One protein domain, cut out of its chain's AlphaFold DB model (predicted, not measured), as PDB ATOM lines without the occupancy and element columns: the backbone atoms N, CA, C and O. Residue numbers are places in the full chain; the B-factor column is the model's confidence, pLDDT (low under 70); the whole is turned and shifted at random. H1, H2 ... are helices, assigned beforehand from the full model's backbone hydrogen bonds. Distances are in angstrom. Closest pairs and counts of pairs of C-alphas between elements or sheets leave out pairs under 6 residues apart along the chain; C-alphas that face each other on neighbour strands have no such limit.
ATOM      1  N   GLU A  88     158.927 147.834 201.644       97.94
ATOM      2  CA  GLU A  88     159.896 148.204 202.679       97.94
ATOM      3  C   GLU A  88     159.910 149.723 202.921       97.94
ATOM      4  O   GLU A  88     159.894 150.184 204.062       97.94
ATOM      5  N   LEU A  89     159.860 150.514 201.844       97.06
ATOM      6  CA  LEU A  89     159.790 151.969 201.923       97.06
ATOM      7  C   LEU A  89     158.487 152.435 202.576       97.06
ATOM      8  O   LEU A  89     158.498 153.361 203.381       97.06
ATOM      9  N   SER A  90     157.355 151.820 202.239       96.88
ATOM     10  CA  SER A  90     156.065 152.231 202.796       96.88
ATOM     11  C   SER A  90     155.969 151.943 204.301       96.88
ATOM     12  O   SER A  90     155.414 152.749 205.053       96.88
ATOM     13  N   ASP A  91     156.533 150.824 204.760       97.69
ATOM     14  CA  ASP A  91     156.680 150.519 206.184       97.69
ATOM     15  C   ASP A  91     157.606 151.533 206.875       97.69
ATOM     16  O   ASP A  91     157.224 152.151 207.876       97.69
ATOM     17  N   LEU A  92     158.765 151.822 206.269       97.75
ATOM     18  CA  LEU A  92     159.689 152.840 206.767       97.75
ATOM     19  C   LEU A  92     159.015 154.214 206.895       97.75
ATOM     20  O   LEU A  92     159.157 154.854 207.931       97.75
ATOM     21  N   MET A  93     158.237 154.658 205.906       97.25
ATOM     22  CA  MET A  93     157.540 155.951 205.948       97.25
ATOM     23  C   MET A  93     156.526 156.034 207.098       97.25
ATOM     24  O   MET A  93     156.402 157.074 207.750       97.25
ATOM     25  N   ARG A  94     155.831 154.933 207.414       96.94
ATOM     26  CA  ARG A  94     154.953 154.859 208.596       96.94
ATOM     27  C   ARG A  94     155.739 154.926 209.896       96.94
ATOM     28  O   ARG A  94     155.317 155.623 210.822       96.94
ATOM     29  N   LYS A  95     156.888 154.252 209.961       97.81
ATOM     30  CA  LYS A  95     157.786 154.358 211.109       97.81
ATOM     31  C   LYS A  95     158.319 155.783 211.277       97.81
ATOM     32  O   LYS A  95     158.255 156.311 212.382       97.81
ATOM     33  N   MET A  96     158.733 156.433 210.193       98.31
ATOM     34  CA  MET A  96     159.173 157.828 210.208       98.31
ATOM     35  C   MET A  96     158.073 158.755 210.733       98.31
ATOM     36  O   MET A  96     158.345 159.620 211.560       98.31
ATOM     37  N   LEU A  97     156.817 158.560 210.321       98.19
ATOM     38  CA  LEU A  97     155.683 159.324 210.851       98.19
ATOM     39  C   LEU A  97     155.503 159.119 212.364       98.19
ATOM     40  O   LEU A  97     155.252 160.083 213.090       98.19
ATOM     41  N   ALA A  98     155.617 157.880 212.846       98.12
ATOM     42  CA  ALA A  98     155.539 157.575 214.273       98.12
ATOM     43  C   ALA A  98     156.685 158.239 215.054       98.12
ATOM     44  O   ALA A  98     156.434 158.882 216.074       98.12
ATOM     45  N   ASP A  99     157.908 158.164 214.530       98.06
ATOM     46  CA  ASP A  99     159.089 158.808 215.108       98.06
ATOM     47  C   ASP A  99     158.891 160.340 215.162       98.06
ATOM     48  O   ASP A  99     159.125 160.965 216.198       98.06
ATOM     49  N   MET A 100     158.326 160.954 214.113       98.00
ATOM     50  CA  MET A 100     158.013 162.389 214.105       98.00
ATOM     51  C   MET A 100     156.944 162.794 215.128       98.00
ATOM     52  O   MET A 100     157.013 163.902 215.655       98.00
ATOM     53  N   ARG A 101     155.976 161.926 215.459       97.81
ATOM     54  CA  ARG A 101     155.003 162.196 216.538       97.81
ATOM     55  C   ARG A 101     155.672 162.223 217.910       97.81
ATOM     56  O   ARG A 101     155.339 163.079 218.727       97.81
ATOM     57  N   VAL A 102     156.624 161.322 218.150       96.56
ATOM     58  CA  VAL A 102     157.415 161.305 219.390       96.56
ATOM     59  C   VAL A 102     158.251 162.579 219.494       96.56
ATOM     60  O   VAL A 102     158.166 163.283 220.497       96.56
ATOM     61  N   VAL A 103     158.984 162.923 218.431       96.12
ATOM     62  CA  VAL A 103     159.813 164.137 218.395       96.12
ATOM     63  C   VAL A 103     158.961 165.394 218.567       96.12
ATOM     64  O   VAL A 103     159.336 166.272 219.336       96.12
ATOM     65  N   ARG A 104     157.785 165.469 217.929       96.06
ATOM     66  CA  ARG A 104     156.837 166.582 218.096       96.06
ATOM     67  C   ARG A 104     156.483 166.808 219.563       96.06
ATOM     68  O   ARG A 104     156.525 167.941 220.032       96.06
ATOM     69  N   ASN A 105     156.131 165.739 220.275       95.06
ATOM     70  CA  ASN A 105     155.779 165.828 221.690       95.06
ATOM     71  C   ASN A 105     156.969 166.304 222.526       95.06
ATOM     72  O   ASN A 105     156.788 167.109 223.433       95.06
ATOM     73  N   GLY A 106     158.183 165.860 222.197       93.94
ATOM     74  CA  GLY A 106     159.379 166.328 222.884       93.94
ATOM     75  C   GLY A 106     159.671 167.806 222.662       93.94
ATOM     76  O   GLY A 106     159.906 168.521 223.634       93.94
ATOM     77  N   VAL A 107     159.539 168.289 221.423       94.25
ATOM     78  CA  VAL A 107     159.659 169.720 221.091       94.25
ATOM     79  C   VAL A 107     158.636 170.539 221.886       94.25
ATOM     80  O   VAL A 107     158.996 171.532 222.511       94.25
ATOM     81  N   MET A 108     157.370 170.101 221.920       93.25
ATOM     82  CA  MET A 108     156.303 170.780 222.673       93.25
ATOM     83  C   MET A 108     156.560 170.823 224.182       93.25
ATOM     84  O   MET A 108     156.164 171.777 224.844       93.25
ATOM     85  N   ASN A 109     157.223 169.801 224.718       92.69
ATOM     86  CA  ASN A 109     157.559 169.702 226.135       92.69
ATOM     87  C   ASN A 109     158.915 170.344 226.475       92.69
ATOM     88  O   ASN A 109     159.384 170.203 227.603       92.69
ATOM     89  N   GLY A 110     159.573 171.006 225.516       91.50
ATOM     90  CA  GLY A 110     160.884 171.625 225.717       91.50
ATOM     91  C   GLY A 110     162.009 170.624 225.995       91.50
ATOM     92  O   GLY A 110     163.029 170.995 226.575       91.50
ATOM     93  N   GLN A 111     161.840 169.353 225.614       90.19
ATOM     94  CA  GLN A 111     162.895 168.349 225.736       90.19
ATOM     95  C   GLN A 111     164.056 168.726 224.812       90.19
ATOM     96  O   GLN A 111     163.817 169.138 223.680       90.19
ATOM     97  N   THR A 112     165.294 168.593 225.301       83.00
ATOM     98  CA  THR A 112     166.528 169.004 224.598       83.00
ATOM     99  C   THR A 112     167.338 167.823 224.030       83.00
ATOM    100  O   THR A 112     168.321 168.010 223.304       83.00
ATOM    101  N   ASP A 113     166.868 166.589 224.237       84.75
ATOM    102  CA  ASP A 113     167.476 165.319 223.820       84.75
ATOM    103  C   ASP A 113     166.674 164.522 222.762       84.75
ATOM    104  O   ASP A 113     167.220 163.596 222.167       84.75
ATOM    105  N   SER A 114     165.449 164.932 222.409       87.06
ATOM    106  CA  SER A 114     164.656 164.372 221.292       87.06
ATOM    107  C   SER A 114     165.375 164.376 219.926       87.06
ATOM    108  O   SER A 114     165.462 165.399 219.253       87.06
ATOM    109  N   LYS A 115     165.899 163.243 219.454       92.06
ATOM    110  CA  LYS A 115     166.543 163.155 218.127       92.06
ATOM    111  C   LYS A 115     165.651 162.457 217.112       92.06
ATOM    112  O   LYS A 115     164.988 161.474 217.429       92.06
ATOM    113  N   ILE A 116     165.708 162.926 215.869       95.81
ATOM    114  CA  ILE A 116     165.149 162.183 214.739       95.81
ATOM    115  C   ILE A 116     166.100 161.016 214.421       95.81
ATOM    116  O   ILE A 116     167.305 161.263 214.266       95.81
ATOM    117  N   PRO A 117     165.604 159.767 214.326       95.62
ATOM    118  CA  PRO A 117     166.443 158.595 214.102       95.62
ATOM    119  C   PRO A 117     167.205 158.616 212.774       95.62
ATOM    120  O   PRO A 117     166.655 158.912 211.714       95.62
ATOM    121  N   ILE A 118     168.461 158.168 212.814       93.38
ATOM    122  CA  ILE A 118     169.311 157.999 211.622       93.38
ATOM    123  C   ILE A 118     168.753 156.965 210.632       93.38
ATOM    124  O   ILE A 118     169.041 157.015 209.443       93.38
ATOM    125  N   SER A 119     167.886 156.053 211.090       94.38
ATOM    126  CA  SER A 119     167.249 155.044 210.236       94.38
ATOM    127  C   SER A 119     166.420 155.640 209.099       94.38
ATOM    128  O   SER A 119     166.140 154.934 208.135       94.38
ATOM    129  N   HIS A 120     166.045 156.920 209.182       96.44
ATOM    130  CA  HIS A 120     165.353 157.619 208.105       96.44
ATOM    131  C   HIS A 120     166.199 157.694 206.823       96.44
ATOM    132  O   HIS A 120     165.645 157.684 205.728       96.44
ATOM    133  N   GLU A 121     167.533 157.691 206.927       93.31
ATOM    134  CA  GLU A 121     168.432 157.707 205.763       93.31
ATOM    135  C   GLU A 121     168.233 156.483 204.856       93.31
ATOM    136  O   GLU A 121     168.447 156.565 203.649       93.31
ATOM    137  N   ARG A 122     167.696 155.375 205.391       94.44
ATOM    138  CA  ARG A 122     167.400 154.161 204.617       94.44
ATOM    139  C   ARG A 122     166.375 154.370 203.498       94.44
ATOM    140  O   ARG A 122     166.299 153.546 202.590       94.44
ATOM    141  N   MET A 123     165.617 155.467 203.493       95.12
ATOM    142  CA  MET A 123     164.582 155.718 202.480       95.12
ATOM    143  C   MET A 123     165.103 155.703 201.032       95.12
ATOM    144  O   MET A 123     164.327 155.469 200.110       95.12
ATOM    145  N   VAL A 124     166.400 155.938 200.799       93.31
ATOM    146  CA  VAL A 124     166.984 155.938 199.441       93.31
ATOM    147  C   VAL A 124     167.453 154.559 198.959       93.31
ATOM    148  O   VAL A 124     167.700 154.381 197.763       93.31
ATOM    149  N   CYS A 125     167.541 153.573 199.853       92.75
ATOM    150  CA  CYS A 125     168.016 152.216 199.556       92.75
ATOM    151  C   CYS A 125     167.054 151.107 200.021       92.75
ATOM    152  O   CYS A 125     167.465 149.961 200.172       92.75
ATOM    153  N   THR A 126     165.784 151.440 200.251       95.00
ATOM    154  CA  THR A 126     164.715 150.484 200.590       95.00
ATOM    155  C   THR A 126     163.812 150.251 199.385       95.00
ATOM    156  O   THR A 126     163.709 151.115 198.510       95.00
ATOM    157  N   TRP A 127     163.167 149.085 199.318       97.19
ATOM    158  CA  TRP A 127     162.243 148.763 198.226       97.19
ATOM    159  C   TRP A 127     161.009 149.677 198.222       97.19
ATOM    160  O   TRP A 127     160.228 149.629 199.176       97.19
ATOM    161  N   PRO A 128     160.787 150.488 197.170       95.75
ATOM    162  CA  PRO A 128     159.538 151.220 197.005       95.75
ATOM    163  C   PRO A 128     158.412 150.282 196.555       95.75
ATOM    164  O   PRO A 128     158.653 149.175 196.082       95.75
ATOM    165  N   THR A 129     157.167 150.751 196.658       94.56
ATOM    166  CA  THR A 129     156.021 150.050 196.053       94.56
ATOM    167  C   THR A 129     156.109 150.052 194.524       94.56
ATOM    168  O   THR A 129     155.745 149.069 193.893       94.56
ATOM    169  N   ASP A 130     156.616 151.145 193.947       93.00
ATOM    170  CA  ASP A 130     156.935 151.277 192.526       93.00
ATOM    171  C   ASP A 130     158.401 151.703 192.378       93.00
ATOM    172  O   ASP A 130     158.805 152.748 192.899       93.00
ATOM    173  N   GLU A 131     159.196 150.904 191.666       91.94
ATOM    174  CA  GLU A 131     160.615 151.161 191.402       91.94
ATOM    175  C   GLU A 131     160.864 152.503 190.703       91.94
ATOM    176  O   GLU A 131     161.887 153.141 190.972       91.94
ATOM    177  N   SER A 132     159.910 152.990 189.899       92.38
ATOM    178  CA  SER A 132     159.990 154.293 189.221       92.38
ATOM    179  C   SER A 132     160.099 155.476 190.199       92.38
ATOM    180  O   SER A 132     160.606 156.550 189.848       92.38
ATOM    181  N   THR A 133     159.714 155.262 191.466       92.50
ATOM    182  CA  THR A 133     159.894 156.221 192.565       92.50
ATOM    183  C   THR A 133     161.369 156.570 192.766       92.50
ATOM    184  O   THR A 133     161.679 157.700 193.133       92.50
ATOM    185  N   ARG A 134     162.306 155.644 192.511       92.88
ATOM    186  CA  ARG A 134     163.752 155.861 192.708       92.88
ATOM    187  C   ARG A 134     164.378 156.651 191.556       92.88
ATOM    188  O   ARG A 134     165.324 156.214 190.909       92.88
ATOM    189  N   ASN A 135     163.855 157.845 191.322       93.12
ATOM    190  CA  ASN A 135     164.305 158.768 190.289       93.12
ATOM    191  C   ASN A 135     165.136 159.935 190.884       93.12
ATOM    192  O   ASN A 135     165.230 160.083 192.110       93.12
ATOM    193  N   PRO A 136     165.760 160.784 190.042       93.88
ATOM    194  CA  PRO A 136     166.570 161.908 190.516       93.88
ATOM    195  C   PRO A 136     165.811 162.920 191.385       93.88
ATOM    196  O   PRO A 136     166.398 163.472 192.317       93.88
ATOM    197  N   LEU A 137     164.518 163.147 191.121       94.62
ATOM    198  CA  LEU A 137     163.695 164.060 191.918       94.62
ATOM    199  C   LEU A 137     163.519 163.523 193.342       94.62
ATOM    200  O   LEU A 137     163.777 164.245 194.303       94.62
ATOM    201  N   TYR A 138     163.174 162.241 193.489       95.44
ATOM    202  CA  TYR A 138     163.085 161.591 194.799       95.44
ATOM    203  C   TYR A 138     164.410 161.672 195.566       95.44
ATOM    204  O   TYR A 138     164.423 162.043 196.740       95.44
ATOM    205  N   ALA A 139     165.540 161.407 194.902       93.56
ATOM    206  CA  ALA A 139     166.861 161.508 195.521       93.56
ATOM    207  C   ALA A 139     167.160 162.926 196.040       93.56
ATOM    208  O   ALA A 139     167.640 163.089 197.164       93.56
ATOM    209  N   ALA A 140     166.855 163.957 195.250       95.00
ATOM    210  CA  ALA A 140     167.041 165.347 195.657       95.00
ATOM    211  C   ALA A 140     166.170 165.712 196.873       95.00
ATOM    212  O   ALA A 140     166.657 166.324 197.828       95.00
ATOM    213  N   MET A 141     164.905 165.285 196.878       97.06
ATOM    214  CA  MET A 141     163.974 165.542 197.980       97.06
ATOM    215  C   MET A 141     164.366 164.796 199.259       97.06
ATOM    216  O   MET A 141     164.370 165.395 200.337       97.06
ATOM    217  N   ALA A 142     164.783 163.532 199.149       96.06
ATOM    218  CA  ALA A 142     165.313 162.759 200.267       96.06
ATOM    219  C   ALA A 142     166.572 163.419 200.859       96.06
ATOM    220  O   ALA A 142     166.686 163.569 202.074       96.06
ATOM    221  N   ASN A 143     167.490 163.905 200.018       94.81
ATOM    222  CA  ASN A 143     168.679 164.624 200.480       94.81
ATOM    223  C   ASN A 143     168.328 165.938 201.193       94.81
ATOM    224  O   ASN A 143     168.916 166.245 202.236       94.81
ATOM    225  N   LYS A 144     167.347 166.694 200.679       96.75
ATOM    226  CA  LYS A 144     166.827 167.898 201.347       96.75
ATOM    227  C   LYS A 144     166.249 167.556 202.719       96.75
ATOM    228  O   LYS A 144     166.560 168.238 203.695       96.75
ATOM    229  N   TYR A 145     165.459 166.487 202.805       97.88
ATOM    230  CA  TYR A 145     164.923 165.978 204.064       97.88
ATOM    231  C   TYR A 145     166.039 165.646 205.067       97.88
ATOM    232  O   TYR A 145     166.057 166.187 206.174       97.88
ATOM    233  N   MET A 146     167.030 164.846 204.667       96.06
ATOM    234  CA  MET A 146     168.160 164.487 205.534       96.06
ATOM    235  C   MET A 146     168.962 165.718 205.983       96.06
ATOM    236  O   MET A 146     169.425 165.769 207.121       96.06
ATOM    237  N   GLY A 147     169.090 166.737 205.125       95.75
ATOM    238  CA  GLY A 147     169.658 168.037 205.490       95.75
ATOM    239  C   GLY A 147     168.910 168.685 206.655       95.75
ATOM    240  O   GLY A 147     169.514 168.969 207.686       95.75
ATOM    241  N   THR A 148     167.583 168.807 206.541       96.81
ATOM    242  CA  THR A 148     166.747 169.380 207.613       96.81
ATOM    243  C   THR A 148     166.805 168.568 208.909       96.81
ATOM    244  O   THR A 148     166.850 169.145 209.995       96.81
ATOM    245  N   VAL A 149     166.888 167.235 208.815       96.38
ATOM    246  CA  VAL A 149     167.060 166.349 209.976       96.38
ATOM    247  C   VAL A 149     168.397 166.589 210.670       96.38
ATOM    248  O   VAL A 149     168.439 166.697 211.896       96.38
ATOM    249  N   ARG A 150     169.495 166.700 209.912       94.88
ATOM    250  CA  ARG A 150     170.818 166.999 210.478       94.88
ATOM    251  C   ARG A 150     170.829 168.354 211.175       94.88
ATOM    252  O   ARG A 150     171.382 168.452 212.267       94.88
ATOM    253  N   ASP A 151     170.202 169.366 210.587       94.12
ATOM    254  CA  ASP A 151     170.137 170.704 211.178       94.12
ATOM    255  C   ASP A 151     169.325 170.715 212.480       94.12
ATOM    256  O   ASP A 151     169.774 171.287 213.475       94.12
ATOM    257  N   PHE A 152     168.181 170.023 212.510       95.25
ATOM    258  CA  PHE A 152     167.394 169.824 213.730       95.25
ATOM    259  C   PHE A 152     168.195 169.080 214.809       95.25
ATOM    260  O   PHE A 152     168.310 169.537 215.946       95.25
ATOM    261  N   ASN A 153     168.824 167.959 214.448       93.62
ATOM    262  CA  ASN A 153     169.586 167.145 215.391       93.62
ATOM    263  C   ASN A 153     170.834 167.872 215.934       93.62
ATOM    264  O   ASN A 153     171.231 167.588 217.066       93.62
ATOM    265  N   LYS A 154     171.436 168.809 215.185       91.25
ATOM    266  CA  LYS A 154     172.588 169.619 215.630       91.25
ATOM    267  C   LYS A 154     172.212 170.746 216.593       91.25
ATOM    268  O   LYS A 154     172.956 170.997 217.531       91.25
ATOM    269  N   ALA A 155     171.094 171.429 216.360       82.88
ATOM    270  CA  ALA A 155     170.745 172.653 217.085       82.88
ATOM    271  C   ALA A 155     170.270 172.442 218.532       82.88
ATOM    272  O   ALA A 155     170.198 173.399 219.297       82.88
ATOM    273  N   GLY A 156     169.929 171.205 218.900       68.12
ATOM    274  CA  GLY A 156     169.050 170.964 220.042       68.12
ATOM    275  C   GLY A 156     167.590 171.056 219.593       68.12
ATOM    276  O   GLY A 156     167.230 171.794 218.681       68.12
ATOM    277  N   ASN A 157     166.750 170.223 220.181       67.19
ATOM    278  CA  ASN A 157     165.455 169.793 219.630       67.19
ATOM    279  C   ASN A 157     164.243 170.420 220.338       67.19
ATOM    280  O   ASN A 157     163.117 170.010 220.089       67.19
ATOM    281  N   ALA A 158     164.463 171.476 221.123       77.44
ATOM    282  CA  ALA A 158     163.414 172.413 221.529       77.44
ATOM    283  C   ALA A 158     163.152 173.497 220.455       77.44
ATOM    284  O   ALA A 158     162.379 174.427 220.671       77.44
ATOM    285  N   ASP A 159     163.805 173.410 219.289       88.25
ATOM    286  CA  ASP A 159     163.658 174.378 218.203       88.25
ATOM    287  C   ASP A 159     162.462 174.045 217.298       88.25
ATOM    288  O   ASP A 159     162.542 173.236 216.365       88.25
ATOM    289  N   LEU A 160     161.355 174.738 217.559       93.00
ATOM    290  CA  LEU A 160     160.119 174.661 216.786       93.00
ATOM    291  C   LEU A 160     160.317 174.984 215.300       93.00
ATOM    292  O   LEU A 160     159.746 174.312 214.439       93.00
ATOM    293  N   LYS A 161     161.135 175.991 214.974       94.75
ATOM    294  CA  LYS A 161     161.374 176.413 213.588       94.75
ATOM    295  C   LYS A 161     162.082 175.306 212.812       94.75
ATOM    296  O   LYS A 161     161.688 174.995 211.689       94.75
ATOM    297  N   ARG A 162     163.103 174.685 213.408       95.62
ATOM    298  CA  ARG A 162     163.828 173.564 212.791       95.62
ATOM    299  C   ARG A 162     162.974 172.304 212.712       95.62
ATOM    300  O   ARG A 162     163.028 171.623 211.693       95.62
ATOM    301  N   PHE A 163     162.145 172.026 213.720       96.69
ATOM    302  CA  PHE A 163     161.171 170.937 213.644       96.69
ATOM    303  C   PHE A 163     160.203 171.135 212.467       96.69
ATOM    304  O   PHE A 163     160.041 170.243 211.635       96.69
ATOM    305  N   ASN A 164     159.618 172.328 212.335       97.75
ATOM    306  CA  ASN A 164     158.718 172.646 211.227       97.75
ATOM    307  C   ASN A 164     159.417 172.564 209.864       97.75
ATOM    308  O   ASN A 164     158.805 172.081 208.917       97.75
ATOM    309  N   ALA A 165     160.701 172.927 209.768       97.69
ATOM    310  CA  ALA A 165     161.479 172.760 208.540       97.69
ATOM    311  C   ALA A 165     161.630 171.283 208.116       97.69
ATOM    312  O   ALA A 165     161.679 170.993 206.918       97.69
ATOM    313  N   VAL A 166     161.666 170.344 209.072       97.94
ATOM    314  CA  VAL A 166     161.607 168.901 208.780       97.94
ATOM    315  C   VAL A 166     160.218 168.504 208.276       97.94
ATOM    316  O   VAL A 166     160.104 167.776 207.295       97.94
ATOM    317  N   ILE A 167     159.143 168.992 208.901       98.38
ATOM    318  CA  ILE A 167     157.778 168.698 208.431       98.38
ATOM    319  C   ILE A 167     157.543 169.264 207.021       98.38
ATOM    320  O   ILE A 167     156.940 168.596 206.182       98.38
ATOM    321  N   ASP A 168     158.085 170.445 206.724       98.56
ATOM    322  CA  ASP A 168     158.039 171.057 205.393       98.56
ATOM    323  C   ASP A 168     158.780 170.239 204.333       98.56
ATOM    324  O   ASP A 168     158.325 170.144 203.194       98.56
ATOM    325  N   SER A 169     159.914 169.621 204.676       98.38
ATOM    326  CA  SER A 169     160.623 168.753 203.734       98.38
ATOM    327  C   SER A 169     159.874 167.440 203.479       98.38
ATOM    328  O   SER A 169     159.866 166.980 202.334       98.38
ATOM    329  N   CYS A 170     159.165 166.894 204.479       98.06
ATOM    330  CA  CYS A 170     158.214 165.796 204.272       98.06
ATOM    331  C   CYS A 170     157.104 166.204 203.292       98.06
ATOM    332  O   CYS A 170     156.884 165.524 202.289       98.06
ATOM    333  N   ALA A 171     156.416 167.318 203.568       98.38
ATOM    334  CA  ALA A 171     155.282 167.780 202.771       98.38
ATOM    335  C   ALA A 171     155.683 168.037 201.312       98.38
ATOM    336  O   ALA A 171     155.060 167.495 200.403       98.38
ATOM    337  N   ALA A 172     156.792 168.743 201.088       98.12
ATOM    338  CA  ALA A 172     157.271 169.041 199.744       98.12
ATOM    339  C   ALA A 172     157.571 167.767 198.926       98.12
ATOM    340  O   ALA A 172     157.286 167.720 197.733       98.12
ATOM    341  N   CYS A 173     158.116 166.708 199.542       97.31
ATOM    342  CA  CYS A 173     158.346 165.435 198.842       97.31
ATOM    343  C   CYS A 173     157.019 164.762 198.450       97.31
ATOM    344  O   CYS A 173     156.847 164.286 197.322       97.31
ATOM    345  N   HIS A 174     156.053 164.770 199.369       97.50
ATOM    346  CA  HIS A 174     154.739 164.167 199.170       97.50
ATOM    347  C   HIS A 174     153.847 164.940 198.190       97.50
ATOM    348  O   HIS A 174     153.020 164.331 197.516       97.50
ATOM    349  N   GLU A 175     154.043 166.245 198.027       97.06
ATOM    350  CA  GLU A 175     153.390 167.027 196.972       97.06
ATOM    351  C   GLU A 175     153.805 166.582 195.565       97.06
ATOM    352  O   GLU A 175     152.973 166.598 194.660       97.06
ATOM    353  N   GLN A 176     155.060 166.152 195.397       93.94
ATOM    354  CA  GLN A 176     155.623 165.761 194.100       93.94
ATOM    355  C   GLN A 176     155.444 164.275 193.779       93.94
ATOM    356  O   GLN A 176     155.320 163.916 192.613       93.94
ATOM    357  N   SER A 177     155.458 163.408 194.797       86.38
ATOM    358  CA  SER A 177     155.523 161.952 194.586       86.38
ATOM    359  C   SER A 177     154.213 161.245 194.930       86.38
ATOM    360  O   SER A 177     153.652 160.527 194.111       86.38
ATOM    361  N   CYS A 178     153.704 161.454 196.148       87.31
ATOM    362  CA  CYS A 178     152.562 160.718 196.692       87.31
ATOM    363  C   CYS A 178     151.779 161.617 197.652       87.31
ATOM    364  O   CYS A 178     152.181 161.770 198.804       87.31
ATOM    365  N   ARG A 179     150.645 162.176 197.213       93.44
ATOM    366  CA  ARG A 179     149.906 163.204 197.978       93.44
ATOM    367  C   ARG A 179     149.107 162.666 199.170       93.44
ATOM    368  O   ARG A 179     148.763 163.436 200.061       93.44
ATOM    369  N   GLY A 180     148.822 161.363 199.214       93.00
ATOM    370  CA  GLY A 180     147.992 160.740 200.257       93.00
ATOM    371  C   GLY A 180     148.441 161.046 201.697       93.00
ATOM    372  O   GLY A 180     147.623 161.496 202.495       93.00
ATOM    373  N   PRO A 181     149.732 160.888 202.048       96.19
ATOM    374  CA  PRO A 181     150.236 161.161 203.397       96.19
ATOM    375  C   PRO A 181     150.154 162.620 203.873       96.19
ATOM    376  O   PRO A 181     150.305 162.863 205.071       96.19
ATOM    377  N   LEU A 182     149.880 163.600 203.003       98.12
ATOM    378  CA  LEU A 182     149.813 165.015 203.405       98.12
ATOM    379  C   LEU A 182     148.777 165.271 204.509       98.12
ATOM    380  O   LEU A 182     149.006 166.110 205.380       98.12
ATOM    381  N   VAL A 183     147.687 164.496 204.535       97.38
ATOM    382  CA  VAL A 183     146.623 164.618 205.550       97.38
ATOM    383  C   VAL A 183     147.097 164.285 206.969       97.38
ATOM    384  O   VAL A 183     146.510 164.769 207.930       97.38
ATOM    385  N   VAL A 184     148.164 163.489 207.116       97.44
ATOM    386  CA  VAL A 184     148.763 163.154 208.421       97.44
ATOM    387  C   VAL A 184     150.077 163.883 208.689       97.44
ATOM    388  O   VAL A 184     150.468 163.997 209.849       97.44
ATOM    389  N   ILE A 185     150.748 164.388 207.649       98.38
ATOM    390  CA  ILE A 185     151.993 165.158 207.770       98.38
ATOM    391  C   ILE A 185     151.700 166.599 208.188       98.38
ATOM    392  O   ILE A 185     152.277 167.078 209.161       98.38
ATOM    393  N   ASN A 186     150.786 167.284 207.495       97.81
ATOM    394  CA  ASN A 186     150.521 168.708 207.725       97.81
ATOM    395  C   ASN A 186     150.102 169.031 209.173       97.81
ATOM    396  O   ASN A 186     150.621 170.005 209.723       97.81
ATOM    397  N   PRO A 187     149.262 168.215 209.847       97.94
ATOM    398  CA  PRO A 187     148.894 168.457 211.244       97.94
ATOM    399  C   PRO A 187     150.047 168.334 212.252       97.94
ATOM    400  O   PRO A 187     149.878 168.706 213.414       97.94
ATOM    401  N   LEU A 188     151.214 167.804 211.859       97.81
ATOM    402  CA  LEU A 188     152.364 167.730 212.760       97.81
ATOM    403  C   LEU A 188     152.992 169.094 213.027       97.81
ATOM    404  O   LEU A 188     153.628 169.237 214.072       97.81
ATOM    405  N   LYS A 189     152.814 170.079 212.137       96.88
ATOM    406  CA  LYS A 189     153.364 171.424 212.332       96.88
ATOM    407  C   LYS A 189     152.962 172.002 213.685       96.88
ATOM    408  O   LYS A 189     151.836 171.840 214.158       96.88
TER     409      LYS A 189
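AT A GLANCE: This is residues 88 to 189 of the 192 residues of an uncharacterized protein of Myxococcales bacterium (UniProt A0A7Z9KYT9). What is the shape? An elongated bundle of three long helices, H1, H3 and H4, runs lengthwise, with two short ones at its sides: H2 packs on H1 and H3, and H5 packs on H1 and H4. What builds it? The printed part has 102 residues with five named helices, H1 to H5 in chain order, and no named strand; the class is all helix, with helix packing mostly aligned. How large is it? It is compact, with a radius of gyration of the C-alphas of 13.1 A, and spans 40 by 25 by 20 A.

HOW THE PARTS SIT: What does the first helix touch? H1, residues 88 to 108, forms a hairpin with H2, residues 118 to 124, opposite ways at 37 degrees, only just steep; the closest C-alphas, of Leu 89 and Met 123, are 6.1 A apart. What follows? H3, residues 136 to 155, and H4, residues 160 to 176, touch at a shallow tilt of 9 degrees, opposite ways, closest at the C-alphas of Tyr 145 and Ser 169, 5.1 A. H5, residues 182 to 188, touches H1 closest at the C-alphas of Arg 104 and Leu 188, 7.1 A; H1 and H3 are apart. Are the backbones helical? In H1 and H3 every O i to N i+4 pair is within hydrogen-bond range, in H4 12 of 13; H2 has 0 of 3 but 3 of 4 O i to N i+3 pairs, H5 1 of 3 and 2 of 4.

IN THESE COORDINATES: Where does H1 run? From C-alpha 88 at (159.896, 148.204, 202.679) it spans 30.4 A. How long are the others? H2 spans 12.6 A, H3 29.0 A, H4 24.8 A and H5 10.1 A, ending at C-alpha 188 (152.364, 167.730, 212.760).

THE WHOLE: Which link is long? H2 to H3, with 11 residues between them. Is it complete and confident? The printed part has no cut; residues 156 to 157 are under 70 in pLDDT.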